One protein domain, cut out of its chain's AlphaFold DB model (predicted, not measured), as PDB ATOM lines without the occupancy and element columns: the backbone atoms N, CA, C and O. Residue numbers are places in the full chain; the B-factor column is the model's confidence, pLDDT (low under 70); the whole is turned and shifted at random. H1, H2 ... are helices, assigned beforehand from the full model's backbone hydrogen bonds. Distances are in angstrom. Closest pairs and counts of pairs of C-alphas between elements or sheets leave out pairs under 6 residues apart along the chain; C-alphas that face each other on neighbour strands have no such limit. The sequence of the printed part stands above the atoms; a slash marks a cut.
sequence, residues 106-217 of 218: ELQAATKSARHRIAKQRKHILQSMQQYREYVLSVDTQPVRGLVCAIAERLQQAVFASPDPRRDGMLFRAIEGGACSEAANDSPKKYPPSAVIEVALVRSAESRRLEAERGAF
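This is residues 106 to 217 of the 218 residues of the protein "HERC1 protein" of Symbiodinium microadriaticum (UniProt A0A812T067). Helices H3, H4 and H5 pack side by side in a triangle. H1 packs aslant on H4, and H2 lies beyond one end. The printed part, all helix, has 112 residues with five named helices and is only just loose, close to compact, with radius of gyration of the C-alphas 16.0 A and spans of 57 by 25 by 19 A.

H1 is residues 106 to 119, from C-alpha (67.060, -9.816, 18.098); H2, 129 to 138; H3, 144 to 160; H4, 170 to 185; H5, 193 to 215, 33.3 A long, to C-alpha (53.413, -22.512, 36.761).

H1, H3, H4 and H5 make an up and down bundle, each running against the one before. H1 touches H4 at a steep 41 degrees, closest C-alphas Thr 111 and Glu 176, 5.3 A. H3 and H4 form a hairpin, closest C-alphas Ala 152 and Gly 177, 4.6 A. H2 touches no helix. O i to N i+4 pairs are within hydrogen-bond range, in H4 11 of 12.

The printed part has no cut and no long link. Residues 122 to 125, 140 and 215 to 217 have pLDDT under 70.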
ATOM      1  N   GLU A 106      68.176  -8.905  17.856       88.50
ATOM      2  CA  GLU A 106      67.060  -9.816  18.098       88.50
ATOM      3  C   GLU A 106      65.767  -9.059  18.448       88.50
ATOM      4  O   GLU A 106      64.681  -9.461  18.023       88.50
ATOM      5  N   LEU A 107      65.863  -7.921  19.150       88.44
ATOM      6  CA  LEU A 107      64.698  -7.072  19.446       88.44
ATOM      7  C   LEU A 107      64.212  -6.341  18.186       88.44
ATOM      8  O   LEU A 107      63.004  -6.215  17.950       88.44
ATOM      9  N   GLN A 108      65.140  -5.930  17.316       86.69
ATOM     10  CA  GLN A 108      64.785  -5.412  15.995       86.69
ATOM     11  C   GLN A 108      64.091  -6.479  15.137       86.69
ATOM     12  O   GLN A 108      63.107  -6.185  14.454       86.69
ATOM     13  N   ALA A 109      64.588  -7.719  15.162       89.75
ATOM     14  CA  ALA A 109      63.995  -8.832  14.428       89.75
ATOM     15  C   ALA A 109      62.567  -9.130  14.910       89.75
ATOM     16  O   ALA A 109      61.674  -9.316  14.082       89.75
ATOM     17  N   ALA A 110      62.323  -9.085  16.222       89.81
ATOM     18  CA  ALA A 110      60.987  -9.224  16.803       89.81
ATOM     19  C   ALA A 110      60.029  -8.119  16.317       89.81
ATOM     20  O   ALA A 110      58.945  -8.408  15.807       89.81
ATOM     21  N   THR A 111      60.469  -6.857  16.346       89.62
ATOM     22  CA  THR A 111      59.693  -5.719  15.815       89.62
ATOM     23  C   THR A 111      59.351  -5.906  14.334       89.62
ATOM     24  O   THR A 111      58.196  -5.749  13.924       89.62
ATOM     25  N   LYS A 112      60.338  -6.295  13.515       90.88
ATOM     26  CA  LYS A 112      60.147  -6.568  12.081       90.88
ATOM     27  C   LYS A 112      59.185  -7.734  11.849       90.88
ATOM     28  O   LYS A 112      58.326  -7.629  10.979       90.88
ATOM     29  N   SER A 113      59.287  -8.808  12.634       91.56
ATOM     30  CA  SER A 113      58.384  -9.968  12.580       91.56
ATOM     31  C   SER A 113      56.929  -9.556  12.816       91.56
ATOM     32  O   SER A 113      56.068  -9.882  11.996       91.56
ATOM     33  N   ALA A 114      56.650  -8.792  13.877       91.00
ATOM     34  CA  ALA A 114      55.302  -8.308  14.169       91.00
ATOM     35  C   ALA A 114      54.757  -7.428  13.033       91.00
ATOM     36  O   ALA A 114      53.686  -7.711  12.490       91.00
ATOM     37  N   ARG A 115      55.528  -6.422  12.599       90.12
ATOM     38  CA  ARG A 115      55.128  -5.529  11.496       90.12
ATOM     39  C   ARG A 115      54.895  -6.285  10.187       90.12
ATOM     40  O   ARG A 115      53.945  -5.978   9.471       90.12
ATOM     41  N   HIS A 116      55.714  -7.292   9.885       91.25
ATOM     42  CA  HIS A 116      55.551  -8.140   8.699       91.25
ATOM     43  C   HIS A 116      54.248  -8.939   8.738       91.25
ATOM     44  O   HIS A 116      53.533  -9.002   7.741       91.25
ATOM     45  N   ARG A 117      53.897  -9.523   9.892       90.44
ATOM     46  CA  ARG A 117      52.629 -10.257  10.059       90.44
ATOM     47  C   ARG A 117      51.418  -9.348   9.857       90.44
ATOM     48  O   ARG A 117      50.495  -9.746   9.156       90.44
ATOM     49  N   ILE A 118      51.462  -8.126  10.392       90.00
ATOM     50  CA  ILE A 118      50.404  -7.124  10.193       90.00
ATOM     51  C   ILE A 118      50.308  -6.740   8.707       90.00
ATOM     52  O   ILE A 118      49.223  -6.731   8.133       90.00
ATOM     53  N   ALA A 119      51.445  -6.472   8.057       86.44
ATOM     54  CA  ALA A 119      51.492  -6.030   6.664       86.44
ATOM     55  C   ALA A 119      51.083  -7.106   5.641       86.44
ATOM     56  O   ALA A 119      50.707  -6.759   4.522       86.44
ATOM     57  N   LYS A 120      51.157  -8.397   5.998       83.56
ATOM     58  CA  LYS A 120      50.679  -9.501   5.149       83.56
ATOM     59  C   LYS A 120      49.165  -9.492   4.951       83.56
ATOM     60  O   LYS A 120      48.693 -10.045   3.958       83.56
ATOM     61  N   GLN A 121      48.404  -8.905   5.871       70.81
ATOM     62  CA  GLN A 121      46.962  -8.794   5.696       70.81
ATOM     63  C   GLN A 121      46.655  -7.728   4.636       70.81
ATOM     64  O   GLN A 121      47.252  -6.651   4.621       70.81
ATOM     65  N   ARG A 122      45.782  -8.078   3.681       59.59
ATOM     66  CA  ARG A 122      45.539  -7.311   2.448       59.59
ATOM     67  C   ARG A 122      45.283  -5.831   2.744       59.59
ATOM     68  O   ARG A 122      44.367  -5.485   3.483       59.59
ATOM     69  N   LYS A 123      46.038  -4.957   2.076       65.31
ATOM     70  CA  LYS A 123      45.684  -3.539   1.960       65.31
ATOM     71  C   LYS A 123      44.457  -3.414   1.058       65.31
ATOM     72  O   LYS A 123      44.424  -4.022  -0.012       65.31
ATOM     73  N   HIS A 124      43.479  -2.607   1.459       65.00
ATOM     74  CA  HIS A 124      42.405  -2.207   0.558       65.00
ATOM     75  C   HIS A 124      42.993  -1.282  -0.512       65.00
ATOM     76  O   HIS A 124      43.397  -0.158  -0.217       65.00
ATOM     77  N   ILE A 125      43.096  -1.769  -1.749       69.88
ATOM     78  CA  ILE A 125      43.449  -0.931  -2.897       69.88
ATOM     79  C   ILE A 125      42.143  -0.326  -3.406       69.88
ATOM     80  O   ILE A 125      41.334  -1.018  -4.016       69.88
ATOM     81  N   LEU A 126      41.929   0.952  -3.109       80.25
ATOM     82  CA  LEU A 126      40.741   1.692  -3.521       80.25
ATOM     83  C   LEU A 126      41.014   2.326  -4.889       80.25
ATOM     84  O   LEU A 126      41.945   3.115  -5.031       80.25
ATOM     85  N   GLN A 127      40.228   1.959  -5.898       85.75
ATOM     86  CA  GLN A 127      40.407   2.367  -7.296       85.75
ATOM     87  C   GLN A 127      39.419   3.457  -7.738       85.75
ATOM     88  O   GLN A 127      39.540   3.985  -8.840       85.75
ATOM     89  N   SER A 128      38.432   3.806  -6.905       89.19
ATOM     90  CA  SER A 128      37.444   4.841  -7.221       89.19
ATOM     91  C   SER A 128      36.915   5.563  -5.981       89.19
ATOM     92  O   SER A 128      36.995   5.064  -4.856       89.19
ATOM     93  N   MET A 129      36.309   6.737  -6.191       88.94
ATOM     94  CA  MET A 129      35.635   7.496  -5.130       88.94
ATOM     95  C   MET A 129      34.467   6.734  -4.494       88.94
ATOM     96  O   MET A 129      34.211   6.893  -3.303       88.94
ATOM     97  N   GLN A 130      33.769   5.903  -5.271       90.75
ATOM     98  CA  GLN A 130      32.670   5.081  -4.767       90.75
ATOM     99  C   GLN A 130      33.196   3.993  -3.824       90.75
ATOM    100  O   GLN A 130      32.714   3.882  -2.700       90.75
ATOM    101  N   GLN A 131      34.266   3.294  -4.222       86.44
ATOM    102  CA  GLN A 131      34.942   2.319  -3.361       86.44
ATOM    103  C   GLN A 131      35.505   2.971  -2.094       86.44
ATOM    104  O   GLN A 131      35.455   2.375  -1.024       86.44
ATOM    105  N   TYR A 132      36.011   4.205  -2.185       85.38
ATOM    106  CA  TYR A 132      36.453   4.951  -1.006       85.38
ATOM    107  C   TYR A 132      35.305   5.243  -0.036       85.38
ATOM    108  O   TYR A 132      35.457   5.027   1.163       85.38
ATOM    109  N   ARG A 133      34.145   5.686  -0.532       86.56
ATOM    110  CA  ARG A 133      32.964   5.933   0.307       86.56
ATOM    111  C   ARG A 133      32.468   4.653   0.977       86.56
ATOM    112  O   ARG A 133      32.249   4.651   2.182       86.56
ATOM    113  N   GLU A 134      32.346   3.568   0.218       86.62
ATOM    114  CA  GLU A 134      31.948   2.252   0.737       86.62
ATOM    115  C   GLU A 134      32.946   1.725   1.773       86.62
ATOM    116  O   GLU A 134      32.549   1.191   2.808       86.62
ATOM    117  N   TYR A 135      34.244   1.939   1.544       82.56
ATOM    118  CA  TYR A 135      35.278   1.614   2.516       82.56
ATOM    119  C   TYR A 135      35.099   2.420   3.802       82.56
ATOM    120  O   TYR A 135      34.973   1.832   4.866       82.56
ATOM    121  N   VAL A 136      35.007   3.749   3.727       83.31
ATOM    122  CA  VAL A 136      34.852   4.600   4.922       83.31
ATOM    123  C   VAL A 136      33.603   4.232   5.730       83.31
ATOM    124  O   VAL A 136      33.649   4.276   6.955       83.31
ATOM    125  N   LEU A 137      32.514   3.831   5.068       84.75
ATOM    126  CA  LEU A 137      31.286   3.378   5.732       84.75
ATOM    127  C   LEU A 137      31.369   1.955   6.312       84.75
ATOM    128  O   LEU A 137      30.575   1.618   7.184       84.75
ATOM    129  N   SER A 138      32.294   1.120   5.831       79.50
ATOM    130  CA  SER A 138      32.485  -0.264   6.300       79.50
ATOM    131  C   SER A 138      33.649  -0.432   7.275       79.50
ATOM    132  O   SER A 138      33.769  -1.488   7.897       79.50
ATOM    133  N   VAL A 139      34.508   0.581   7.420       75.00
ATOM    134  CA  VAL A 139      35.602   0.585   8.393       75.00
ATOM    135  C   VAL A 139      35.031   0.439   9.798       75.00
ATOM    136  O   VAL A 139      34.310   1.303  10.295       75.00
ATOM    137  N   ASP A 140      35.404  -0.662  10.443       69.94
ATOM    138  CA  ASP A 140      35.070  -0.917  11.833       69.94
ATOM    139  C   ASP A 140      35.661   0.187  12.727       69.94
ATOM    140  O   ASP A 140      36.859   0.482  12.679       69.94
ATOM    141  N   THR A 141      34.801   0.810  13.532       73.00
ATOM    142  CA  THR A 141      35.149   1.898  14.456       73.00
ATOM    143  C   THR A 141      35.621   1.385  15.813       73.00
ATOM    144  O   THR A 141      35.759   2.171  16.755       73.00
ATOM    145  N   GLN A 142      35.898   0.081  15.926       79.50
ATOM    146  CA  GLN A 142      36.524  -0.502  17.105       79.50
ATOM    147  C   GLN A 142      37.704   0.352  17.599       79.50
ATOM    148  O   GLN A 142      38.523   0.824  16.802       79.50
ATOM    149  N   PRO A 143      37.853   0.530  18.925       88.81
ATOM    150  CA  PRO A 143      38.919   1.337  19.505       88.81
ATOM    151  C   PRO A 143      40.257   0.577  19.490       88.81
ATOM    152  O   PRO A 143      40.839   0.302  20.540       88.81
ATOM    153  N   VAL A 144      40.765   0.250  18.294       91.38
ATOM    154  CA  VAL A 144      41.976  -0.561  18.055       91.38
ATOM    155  C   VAL A 144      43.144  -0.082  18.909       91.38
ATOM    156  O   VAL A 144      43.806  -0.885  19.559       91.38
ATOM    157  N   ARG A 145      43.370   1.237  18.955       91.31
ATOM    158  CA  ARG A 145      44.457   1.848  19.734       91.31
ATOM    159  C   ARG A 145      44.356   1.504  21.218       91.31
ATOM    160  O   ARG A 145      45.346   1.082  21.800       91.31
ATOM    161  N   GLY A 146      43.170   1.642  21.809       92.81
ATOM    162  CA  GLY A 146      42.946   1.339  23.224       92.81
ATOM    163  C   GLY A 146      43.088  -0.153  23.526       92.81
ATOM    164  O   GLY A 146      43.779  -0.527  24.469       92.81
ATOM    165  N   LEU A 147      42.499  -1.007  22.684       94.06
ATOM    166  CA  LEU A 147      42.567  -2.463  22.843       94.06
ATOM    167  C   LEU A 147      44.007  -2.982  22.761       94.06
ATOM    168  O   LEU A 147      44.452  -3.738  23.623       94.06
ATOM    169  N   VAL A 148      44.747  -2.561  21.736       94.88
ATOM    170  CA  VAL A 148      46.124  -3.009  21.514       94.88
ATOM    171  C   VAL A 148      47.066  -2.422  22.565       94.88
ATOM    172  O   VAL A 148      47.957  -3.133  23.021       94.88
ATOM    173  N   CYS A 149      46.837  -1.184  23.016       94.81
ATOM    174  CA  CYS A 149      47.574  -0.593  24.135       94.81
ATOM    175  C   CYS A 149      47.410  -1.425  25.415       94.81
ATOM    176  O   CYS A 149      48.405  -1.777  26.039       94.81
ATOM    177  N   ALA A 150      46.181  -1.817  25.765       95.00
ATOM    178  CA  ALA A 150      45.926  -2.652  26.941       95.00
ATOM    179  C   ALA A 150      46.575  -4.047  26.830       95.00
ATOM    180  O   ALA A 150      47.030  -4.618  27.821       95.00
ATOM    181  N   ILE A 151      46.643  -4.615  25.620       95.69
ATOM    182  CA  ILE A 151      47.371  -5.868  25.380       95.69
ATOM    183  C   ILE A 151      48.882  -5.661  25.550       95.69
ATOM    184  O   ILE A 151      49.535  -6.477  26.200       95.69
ATOM    185  N   ALA A 152      49.436  -4.588  24.980       94.94
ATOM    186  CA  ALA A 152      50.855  -4.261  25.087       94.94
ATOM    187  C   ALA A 152      51.273  -4.034  26.547       94.94
ATOM    188  O   ALA A 152      52.294  -4.569  26.969       94.94
ATOM    189  N   GLU A 153      50.449  -3.340  27.332       94.44
ATOM    190  CA  GLU A 153      50.654  -3.139  28.769       94.44
ATOM    191  C   GLU A 153      50.744  -4.474  29.524       94.44
ATOM    192  O   GLU A 153      51.691  -4.702  30.273       94.44
ATOM    193  N   ARG A 154      49.824  -5.414  29.269       94.62
ATOM    194  CA  ARG A 154      49.872  -6.754  29.887       94.62
ATOM    195  C   ARG A 154      51.125  -7.534  29.499       94.62
ATOM    196  O   ARG A 154      51.725  -8.192  30.341       94.62
ATOM    197  N   LEU A 155      51.531  -7.457  28.233       94.69
ATOM    198  CA  LEU A 155      52.761  -8.097  27.765       94.69
ATOM    199  C   LEU A 155      53.999  -7.498  28.443       94.69
ATOM    200  O   LEU A 155      54.914  -8.233  28.798       94.69
ATOM    201  N   GLN A 156      54.027  -6.181  28.656       93.06
ATOM    202  CA  GLN A 156      55.090  -5.519  29.411       93.06
ATOM    203  C   GLN A 156      55.069  -5.933  30.889       93.06
ATOM    204  O   GLN A 156      56.123  -6.204  31.455       93.06
ATOM    205  N   GLN A 157      53.893  -6.061  31.506       93.06
ATOM    206  CA  GLN A 157      53.761  -6.552  32.881       93.06
ATOM    207  C   GLN A 157      54.332  -7.973  33.043       93.06
ATOM    208  O   GLN A 157      55.042  -8.238  34.014       93.06
ATOM    209  N   ALA A 158      54.098  -8.860  32.070       91.56
ATOM    210  CA  ALA A 158      54.644 -10.220  32.069       91.56
ATOM    211  C   ALA A 158      56.185 -10.249  32.056       91.56
ATOM    212  O   ALA A 158      56.794 -11.144  32.642       91.56
ATOM    213  N   VAL A 159      56.839  -9.247  31.452       91.62
ATOM    214  CA  VAL A 159      58.307  -9.095  31.502       91.62
ATOM    215  C   VAL A 159      58.779  -8.878  32.936       91.62
ATOM    216  O   VAL A 159      59.721  -9.539  33.363       91.62
ATOM    217  N   PHE A 160      58.113  -7.999  33.690       89.50
ATOM    218  CA  PHE A 160      58.466  -7.716  35.087       89.50
ATOM    219  C   PHE A 160      58.169  -8.886  36.030       89.50
ATOM    220  O   PHE A 160      58.852  -9.046  37.037       89.50
ATOM    221  N   ALA A 161      57.174  -9.712  35.705       88.44
ATOM    222  CA  ALA A 161      56.860 -10.926  36.455       88.44
ATOM    223  C   ALA A 161      57.802 -12.107  36.128       88.44
ATOM    224  O   ALA A 161      57.746 -13.155  36.779       88.44
ATOM    225  N   SER A 162      58.662 -11.976  35.111       88.69
ATOM    226  CA  SER A 162      59.589 -13.031  34.702       88.69
ATOM    227  C   SER A 162      60.937 -12.912  35.425       88.69
ATOM    228  O   SER A 162      61.521 -11.832  35.424       88.69
ATOM    229  N   PRO A 163      61.486 -14.007  35.985       87.38
ATOM    230  CA  PRO A 163      62.818 -14.022  36.585       87.38
ATOM    231  C   PRO A 163      63.914 -13.928  35.518       87.38
ATOM    232  O   PRO A 163      64.951 -13.322  35.764       87.38
ATOM    233  N   ASP A 164      63.674 -14.486  34.325       89.69
ATOM    234  CA  ASP A 164      64.540 -14.340  33.154       89.69
ATOM    235  C   ASP A 164      63.698 -14.054  31.891       89.69
ATOM    236  O   ASP A 164      63.424 -14.941  31.078       89.69
ATOM    237  N   PRO A 165      63.233 -12.804  31.703       86.38
ATOM    238  CA  PRO A 165      62.304 -12.458  30.627       86.38
ATOM    239  C   PRO A 165      62.894 -12.619  29.226       86.38
ATOM    240  O   PRO A 165      62.142 -12.713  28.251       86.38
ATOM    241  N   ARG A 166      64.227 -12.609  29.096       85.62
ATOM    242  CA  ARG A 166      64.891 -12.808  27.807       85.62
ATOM    243  C   ARG A 166      64.891 -14.286  27.443       85.62
ATOM    244  O   ARG A 166      64.507 -14.611  26.320       85.62
ATOM    245  N   ARG A 167      65.284 -15.164  28.372       85.75
ATOM    246  CA  ARG A 167      65.286 -16.618  28.158       85.75
ATOM    247  C   ARG A 167      63.879 -17.169  27.963       85.75
ATOM    248  O   ARG A 167      63.667 -17.968  27.058       85.75
ATOM    249  N   ASP A 168      62.928 -16.687  28.755       84.56
ATOM    250  CA  ASP A 168      61.545 -17.173  28.742       84.56
ATOM    251  C   ASP A 168      60.715 -16.574  27.593       84.56
ATOM    252  O   ASP A 168      59.529 -16.856  27.456       84.56
ATOM    253  N   GLY A 169      61.306 -15.712  26.757       88.44
ATOM    254  CA  GLY A 169      60.647 -15.142  25.582       88.44
ATOM    255  C   GLY A 169      59.722 -13.947  25.857       88.44
ATOM    256  O   GLY A 169      59.278 -13.303  24.902       88.44
ATOM    257  N   MET A 170      59.459 -13.603  27.123       92.44
ATOM    258  CA  MET A 170      58.544 -12.517  27.513       92.44
ATOM    259  C   MET A 170      58.970 -11.161  26.953       92.44
ATOM    260  O   MET A 170      58.139 -10.419  26.427       92.44
ATOM    261  N   LEU A 171      60.273 -10.861  26.984       91.75
ATOM    262  CA  LEU A 171      60.810  -9.606  26.456       91.75
ATOM    263  C   LEU A 171      60.484  -9.441  24.966       91.75
ATOM    264  O   LEU A 171      60.048  -8.377  24.534       91.75
ATOM    265  N   PHE A 172      60.634 -10.506  24.177       92.75
ATOM    266  CA  PHE A 172      60.330 -10.469  22.748       92.75
ATOM    267  C   PHE A 172      58.842 -10.236  22.493       92.75
ATOM    268  O   PHE A 172      58.491  -9.463  21.606       92.75
ATOM    269  N   ARG A 173      57.965 -10.847  23.297       93.88
ATOM    270  CA  ARG A 173      56.515 -10.650  23.184       93.88
ATOM    271  C   ARG A 173      56.101  -9.226  23.539       93.88
ATOM    272  O   ARG A 173      55.277  -8.663  22.824       93.88
ATOM    273  N   ALA A 174      56.708  -8.616  24.555       93.88
ATOM    274  CA  ALA A 174      56.489  -7.206  24.868       93.88
ATOM    275  C   ALA A 174      56.937  -6.278  23.728       93.88
ATOM    276  O   ALA A 174      56.188  -5.381  23.343       93.88
ATOM    277  N   ILE A 175      58.103  -6.534  23.122       93.56
ATOM    278  CA  ILE A 175      58.581  -5.771  21.957       93.56
ATOM    279  C   ILE A 175      57.632  -5.912  20.758       93.56
ATOM    280  O   ILE A 175      57.293  -4.914  20.119       93.56
ATOM    281  N   GLU A 176      57.159  -7.130  20.474       94.56
ATOM    282  CA  GLU A 176      56.159  -7.382  19.429       94.56
ATOM    283  C   GLU A 176      54.824  -6.676  19.731       94.56
ATOM    284  O   GLU A 176      54.210  -6.116  18.821       94.56
ATOM    285  N   GLY A 177      54.394  -6.651  20.996       95.00
ATOM    286  CA  GLY A 177      53.216  -5.913  21.459       95.00
ATOM    287  C   GLY A 177      53.342  -4.402  21.247       95.00
ATOM    288  O   GLY A 177      52.425  -3.782  20.708       95.00
ATOM    289  N   GLY A 178      54.505  -3.824  21.566       93.50
ATOM    290  CA  GLY A 178      54.814  -2.421  21.279       93.50
ATOM    291  C   GLY A 178      54.715  -2.101  19.784       93.50
ATOM    292  O   GLY A 178      54.047  -1.143  19.402       93.50
ATOM    293  N   ALA A 179      55.259  -2.967  18.924       92.56
ATOM    294  CA  ALA A 179      55.161  -2.811  17.469       92.56
ATOM    295  C   ALA A 179      53.706  -2.866  16.958       92.56
ATOM    296  O   ALA A 179      53.346  -2.151  16.019       92.56
ATOM    297  N   CYS A 180      52.850  -3.685  17.582       94.56
ATOM    298  CA  CYS A 180      51.414  -3.694  17.290       94.56
ATOM    299  C   CYS A 180      50.755  -2.375  17.715       94.56
ATOM    300  O   CYS A 180      49.954  -1.822  16.962       94.56
ATOM    301  N   SER A 181      51.108  -1.841  18.889       93.94
ATOM    302  CA  SER A 181      50.571  -0.562  19.369       93.94
ATOM    303  C   SER A 181      50.979   0.616  18.486       93.94
ATOM    304  O   SER A 181      50.203   1.556  18.322       93.94
ATOM    305  N   GLU A 182      52.174   0.590  17.901       90.56
ATOM    306  CA  GLU A 182      52.584   1.584  16.910       90.56
ATOM    307  C   GLU A 182      51.746   1.480  15.635       90.56
ATOM    308  O   GLU A 182      51.183   2.481  15.193       90.56
ATOM    309  N   ALA A 183      51.584   0.267  15.095       90.81
ATOM    310  CA  ALA A 183      50.763   0.017  13.910       90.81
ATOM    311  C   ALA A 183      49.289   0.409  14.117       90.81
ATOM    312  O   ALA A 183      48.627   0.848  13.176       90.81
ATOM    313  N   ALA A 184      48.775   0.320  15.348       91.69
ATOM    314  CA  ALA A 184      47.430   0.773  15.690       91.69
ATOM    315  C   ALA A 184      47.224   2.286  15.465       91.69
ATOM    316  O   ALA A 184      46.106   2.703  15.164       91.69
ATOM    317  N   ASN A 185      48.272   3.119  15.562       88.56
ATOM    318  CA  ASN A 185      48.157   4.559  15.271       88.56
ATOM    319  C   ASN A 185      47.874   4.819  13.792       88.56
ATOM    320  O   ASN A 185      47.122   5.733  13.455       88.56
ATOM    321  N   ASP A 186      48.418   3.961  12.936       86.75
ATOM    322  CA  ASP A 186      48.248   3.992  11.491       86.75
ATOM    323  C   ASP A 186      47.008   3.224  11.005       86.75
ATOM    324  O   ASP A 186      46.727   3.202   9.807       86.75
ATOM    325  N   SER A 187      46.246   2.589  11.897       87.25
ATOM    326  CA  SER A 187      44.976   1.946  11.558       87.25
ATOM    327  C   SER A 187      43.829   2.965  11.613       87.25
ATOM    328  O   SER A 187      43.816   3.806  12.516       87.25
ATOM    329  N   PRO A 188      42.875   2.951  10.662       83.69
ATOM    330  CA  PRO A 188      42.708   2.020   9.536       83.69
ATOM    331  C   PRO A 188      43.418   2.459   8.239       83.69
ATOM    332  O   PRO A 188      43.224   1.853   7.187       83.69
ATOM    333  N   LYS A 189      44.215   3.536   8.277       81.19
ATOM    334  CA  LYS A 189      44.820   4.169   7.090       81.19
ATOM    335  C   LYS A 189      45.821   3.263   6.363       81.19
ATOM    336  O   LYS A 189      45.753   3.140   5.145       81.19
ATOM    337  N   LYS A 190      46.781   2.674   7.083       83.06
ATOM    338  CA  LYS A 190      47.828   1.799   6.518       83.06
ATOM    339  C   LYS A 190      47.580   0.320   6.804       83.06
ATOM    340  O   LYS A 190      48.013  -0.517   6.010       83.06
ATOM    341  N   TYR A 191      46.916   0.013   7.920       86.44
ATOM    342  CA  TYR A 191      46.705  -1.350   8.404       86.44
ATOM    343  C   TYR A 191      45.234  -1.593   8.755       86.44
ATOM    344  O   TYR A 191      44.654  -0.772   9.475       86.44
ATOM    345  N   PRO A 192      44.637  -2.717   8.318       85.94
ATOM    346  CA  PRO A 192      43.299  -3.102   8.753       85.94
ATOM    347  C   PRO A 192      43.225  -3.259  10.286       85.94
ATOM    348  O   PRO A 192      44.124  -3.881  10.858       85.94
ATOM    349  N   PRO A 193      42.171  -2.750  10.955       88.38
ATOM    350  CA  PRO A 193      41.937  -2.933  12.393       88.38
ATOM    351  C   PRO A 193      42.104  -4.378  12.882       88.38
ATOM    352  O   PRO A 193      42.852  -4.642  13.826       88.38
ATOM    353  N   SER A 194      41.463  -5.321  12.188       88.50
ATOM    354  CA  SER A 194      41.481  -6.750  12.516       88.50
ATOM    355  C   SER A 194      42.891  -7.336  12.498       88.50
ATOM    356  O   SER A 194      43.234  -8.109  13.386       88.50
ATOM    357  N   ALA A 195      43.731  -6.913  11.548       89.44
ATOM    358  CA  ALA A 195      45.106  -7.387  11.418       89.44
ATOM    359  C   ALA A 195      45.945  -7.057  12.648       89.44
ATOM    360  O   ALA A 195      46.691  -7.895  13.157       89.44
ATOM    361  N   VAL A 196      45.825  -5.816  13.125       92.31
ATOM    362  CA  VAL A 196      46.583  -5.345  14.284       92.31
ATOM    363  C   VAL A 196      46.111  -6.066  15.548       92.31
ATOM    364  O   VAL A 196      46.939  -6.533  16.332       92.31
ATOM    365  N   ILE A 197      44.791  -6.203  15.722       92.88
ATOM    366  CA  ILE A 197      44.189  -6.878  16.880       92.88
ATOM    367  C   ILE A 197      44.564  -8.363  16.908       92.88
ATOM    368  O   ILE A 197      44.999  -8.858  17.944       92.88
ATOM    369  N   GLU A 198      44.435  -9.071  15.786       92.94
ATOM    370  CA  GLU A 198      44.731 -10.503  15.692       92.94
ATOM    371  C   GLU A 198      46.186 -10.792  16.070       92.94
ATOM    372  O   GLU A 198      46.450 -11.633  16.933       92.94
ATOM    373  N   VAL A 199      47.140 -10.054  15.489       93.88
ATOM    374  CA  VAL A 199      48.560 -10.241  15.808       93.88
ATOM    375  C   VAL A 199      48.812  -9.983  17.293       93.88
ATOM    376  O   VAL A 199      49.467 -10.809  17.933       93.88
ATOM    377  N   ALA A 200      48.256  -8.908  17.863       94.56
ATOM    378  CA  ALA A 200      48.399  -8.589  19.284       94.56
ATOM    379  C   ALA A 200      47.817  -9.689  20.197       94.56
ATOM    380  O   ALA A 200      48.472 -10.117  21.152       94.56
ATOM    381  N   LEU A 201      46.623 -10.202  19.882       95.25
ATOM    382  CA  LEU A 201      45.976 -11.279  20.635       95.25
ATOM    383  C   LEU A 201      46.789 -12.574  20.606       95.25
ATOM    384  O   LEU A 201      46.942 -13.218  21.644       95.25
ATOM    385  N   VAL A 202      47.359 -12.933  19.452       94.62
ATOM    386  CA  VAL A 202      48.230 -14.111  19.337       94.62
ATOM    387  C   VAL A 202      49.457 -13.960  20.240       94.62
ATOM    388  O   VAL A 202      49.792 -14.898  20.961       94.62
ATOM    389  N   ARG A 203      50.103 -12.781  20.277       93.94
ATOM    390  CA  ARG A 203      51.243 -12.540  21.187       93.94
ATOM    391  C   ARG A 203      50.833 -12.696  22.657       93.94
ATOM    392  O   ARG A 203      51.562 -13.312  23.431       93.94
ATOM    393  N   SER A 204      49.660 -12.184  23.032       93.69
ATOM    394  CA  SER A 204      49.110 -12.318  24.390       93.69
ATOM    395  C   SER A 204      48.783 -13.766  24.762       93.69
ATOM    396  O   SER A 204      49.032 -14.188  25.890       93.69
ATOM    397  N   ALA A 205      48.241 -14.555  23.833       93.56
ATOM    398  CA  ALA A 205      47.993 -15.978  24.051       93.56
ATOM    399  C   ALA A 205      49.303 -16.765  24.224       93.56
ATOM    400  O   ALA A 205      49.403 -17.582  25.136       93.56
ATOM    401  N   GLU A 206      50.317 -16.483  23.401       91.94
ATOM    402  CA  GLU A 206      51.646 -17.094  23.526       91.94
ATOM    403  C   GLU A 206      52.312 -16.749  24.870       91.94
ATOM    404  O   GLU A 206      52.866 -17.634  25.511       91.94
ATOM    405  N   SER A 207      52.207 -15.498  25.333       90.88
ATOM    406  CA  SER A 207      52.716 -15.084  26.649       90.88
ATOM    407  C   SER A 207      52.022 -15.830  27.795       90.88
ATOM    408  O   SER A 207      52.705 -16.437  28.615       90.88
ATOM    409  N   ARG A 208      50.683 -15.906  27.800       90.06
ATOM    410  CA  ARG A 208      49.933 -16.667  28.821       90.06
ATOM    411  C   ARG A 208      50.276 -18.153  28.834       90.06
ATOM    412  O   ARG A 208      50.314 -18.772  29.891       90.06
ATOM    413  N   ARG A 209      50.525 -18.740  27.660       89.62
ATOM    414  CA  ARG A 209      50.967 -20.132  27.556       89.62
ATOM    415  C   ARG A 209      52.323 -20.334  28.241       89.62
ATOM    416  O   ARG A 209      52.461 -21.280  29.004       89.62
ATOM    417  N   LEU A 210      53.284 -19.445  27.998       85.62
ATOM    418  CA  LEU A 210      54.612 -19.506  28.619       85.62
ATOM    419  C   LEU A 210      54.545 -19.308  30.144       85.62
ATOM    420  O   LEU A 210      55.258 -19.977  30.887       85.62
ATOM    421  N   GLU A 211      53.657 -18.435  30.625       84.56
ATOM    422  CA  GLU A 211      53.385 -18.282  32.064       84.56
ATOM    423  C   GLU A 211      52.806 -19.566  32.676       84.56
ATOM    424  O   GLU A 211      53.261 -20.006  33.731       84.56
ATOM    425  N   ALA A 212      51.839 -20.196  32.003       85.12
ATOM    426  CA  ALA A 212      51.225 -21.442  32.462       85.12
ATOM    427  C   ALA A 212      52.215 -22.617  32.461       85.12
ATOM    428  O   ALA A 212      52.245 -23.389  33.417       85.12
ATOM    429  N   GLU A 213      53.052 -22.729  31.425       83.38
ATOM    430  CA  GLU A 213      54.123 -23.727  31.363       83.38
ATOM    431  C   GLU A 213      55.074 -23.562  32.554       83.38
ATOM    432  O   GLU A 213      55.418 -24.554  33.182       83.38
ATOM    433  N   ARG A 214      55.411 -22.328  32.956       72.31
ATOM    434  CA  ARG A 214      56.217 -22.074  34.161       72.31
ATOM    435  C   ARG A 214      55.506 -22.453  35.459       72.31
ATOM    436  O   ARG A 214      56.139 -23.032  36.335       72.31
ATOM    437  N   GLY A 215      54.214 -22.150  35.586       63.03
ATOM    438  CA  GLY A 215      53.413 -22.512  36.761       63.03
ATOM    439  C   GLY A 215      53.232 -24.021  36.960       63.03
ATOM    440  O   GLY A 215      52.928 -24.443  38.065       63.03
ATOM    441  N   ALA A 216      53.445 -24.833  35.919       56.78
ATOM    442  CA  ALA A 216      53.366 -26.293  35.986       56.78
ATOM    443  C   ALA A 216      54.665 -26.979  36.465       56.78
ATOM    444  O   ALA A 216      54.660 -28.189  36.686       56.78
ATOM    445  N   PHE A 217      55.770 -26.235  36.612       47.09
ATOM    446  CA  PHE A 217      57.072 -26.748  37.073       47.09
ATOM    447  C   PHE A 217      57.399 -26.398  38.538       47.09
ATOM    448  O   PHE A 217      58.516 -26.683  38.981       47.09
TER     449      PHE A 217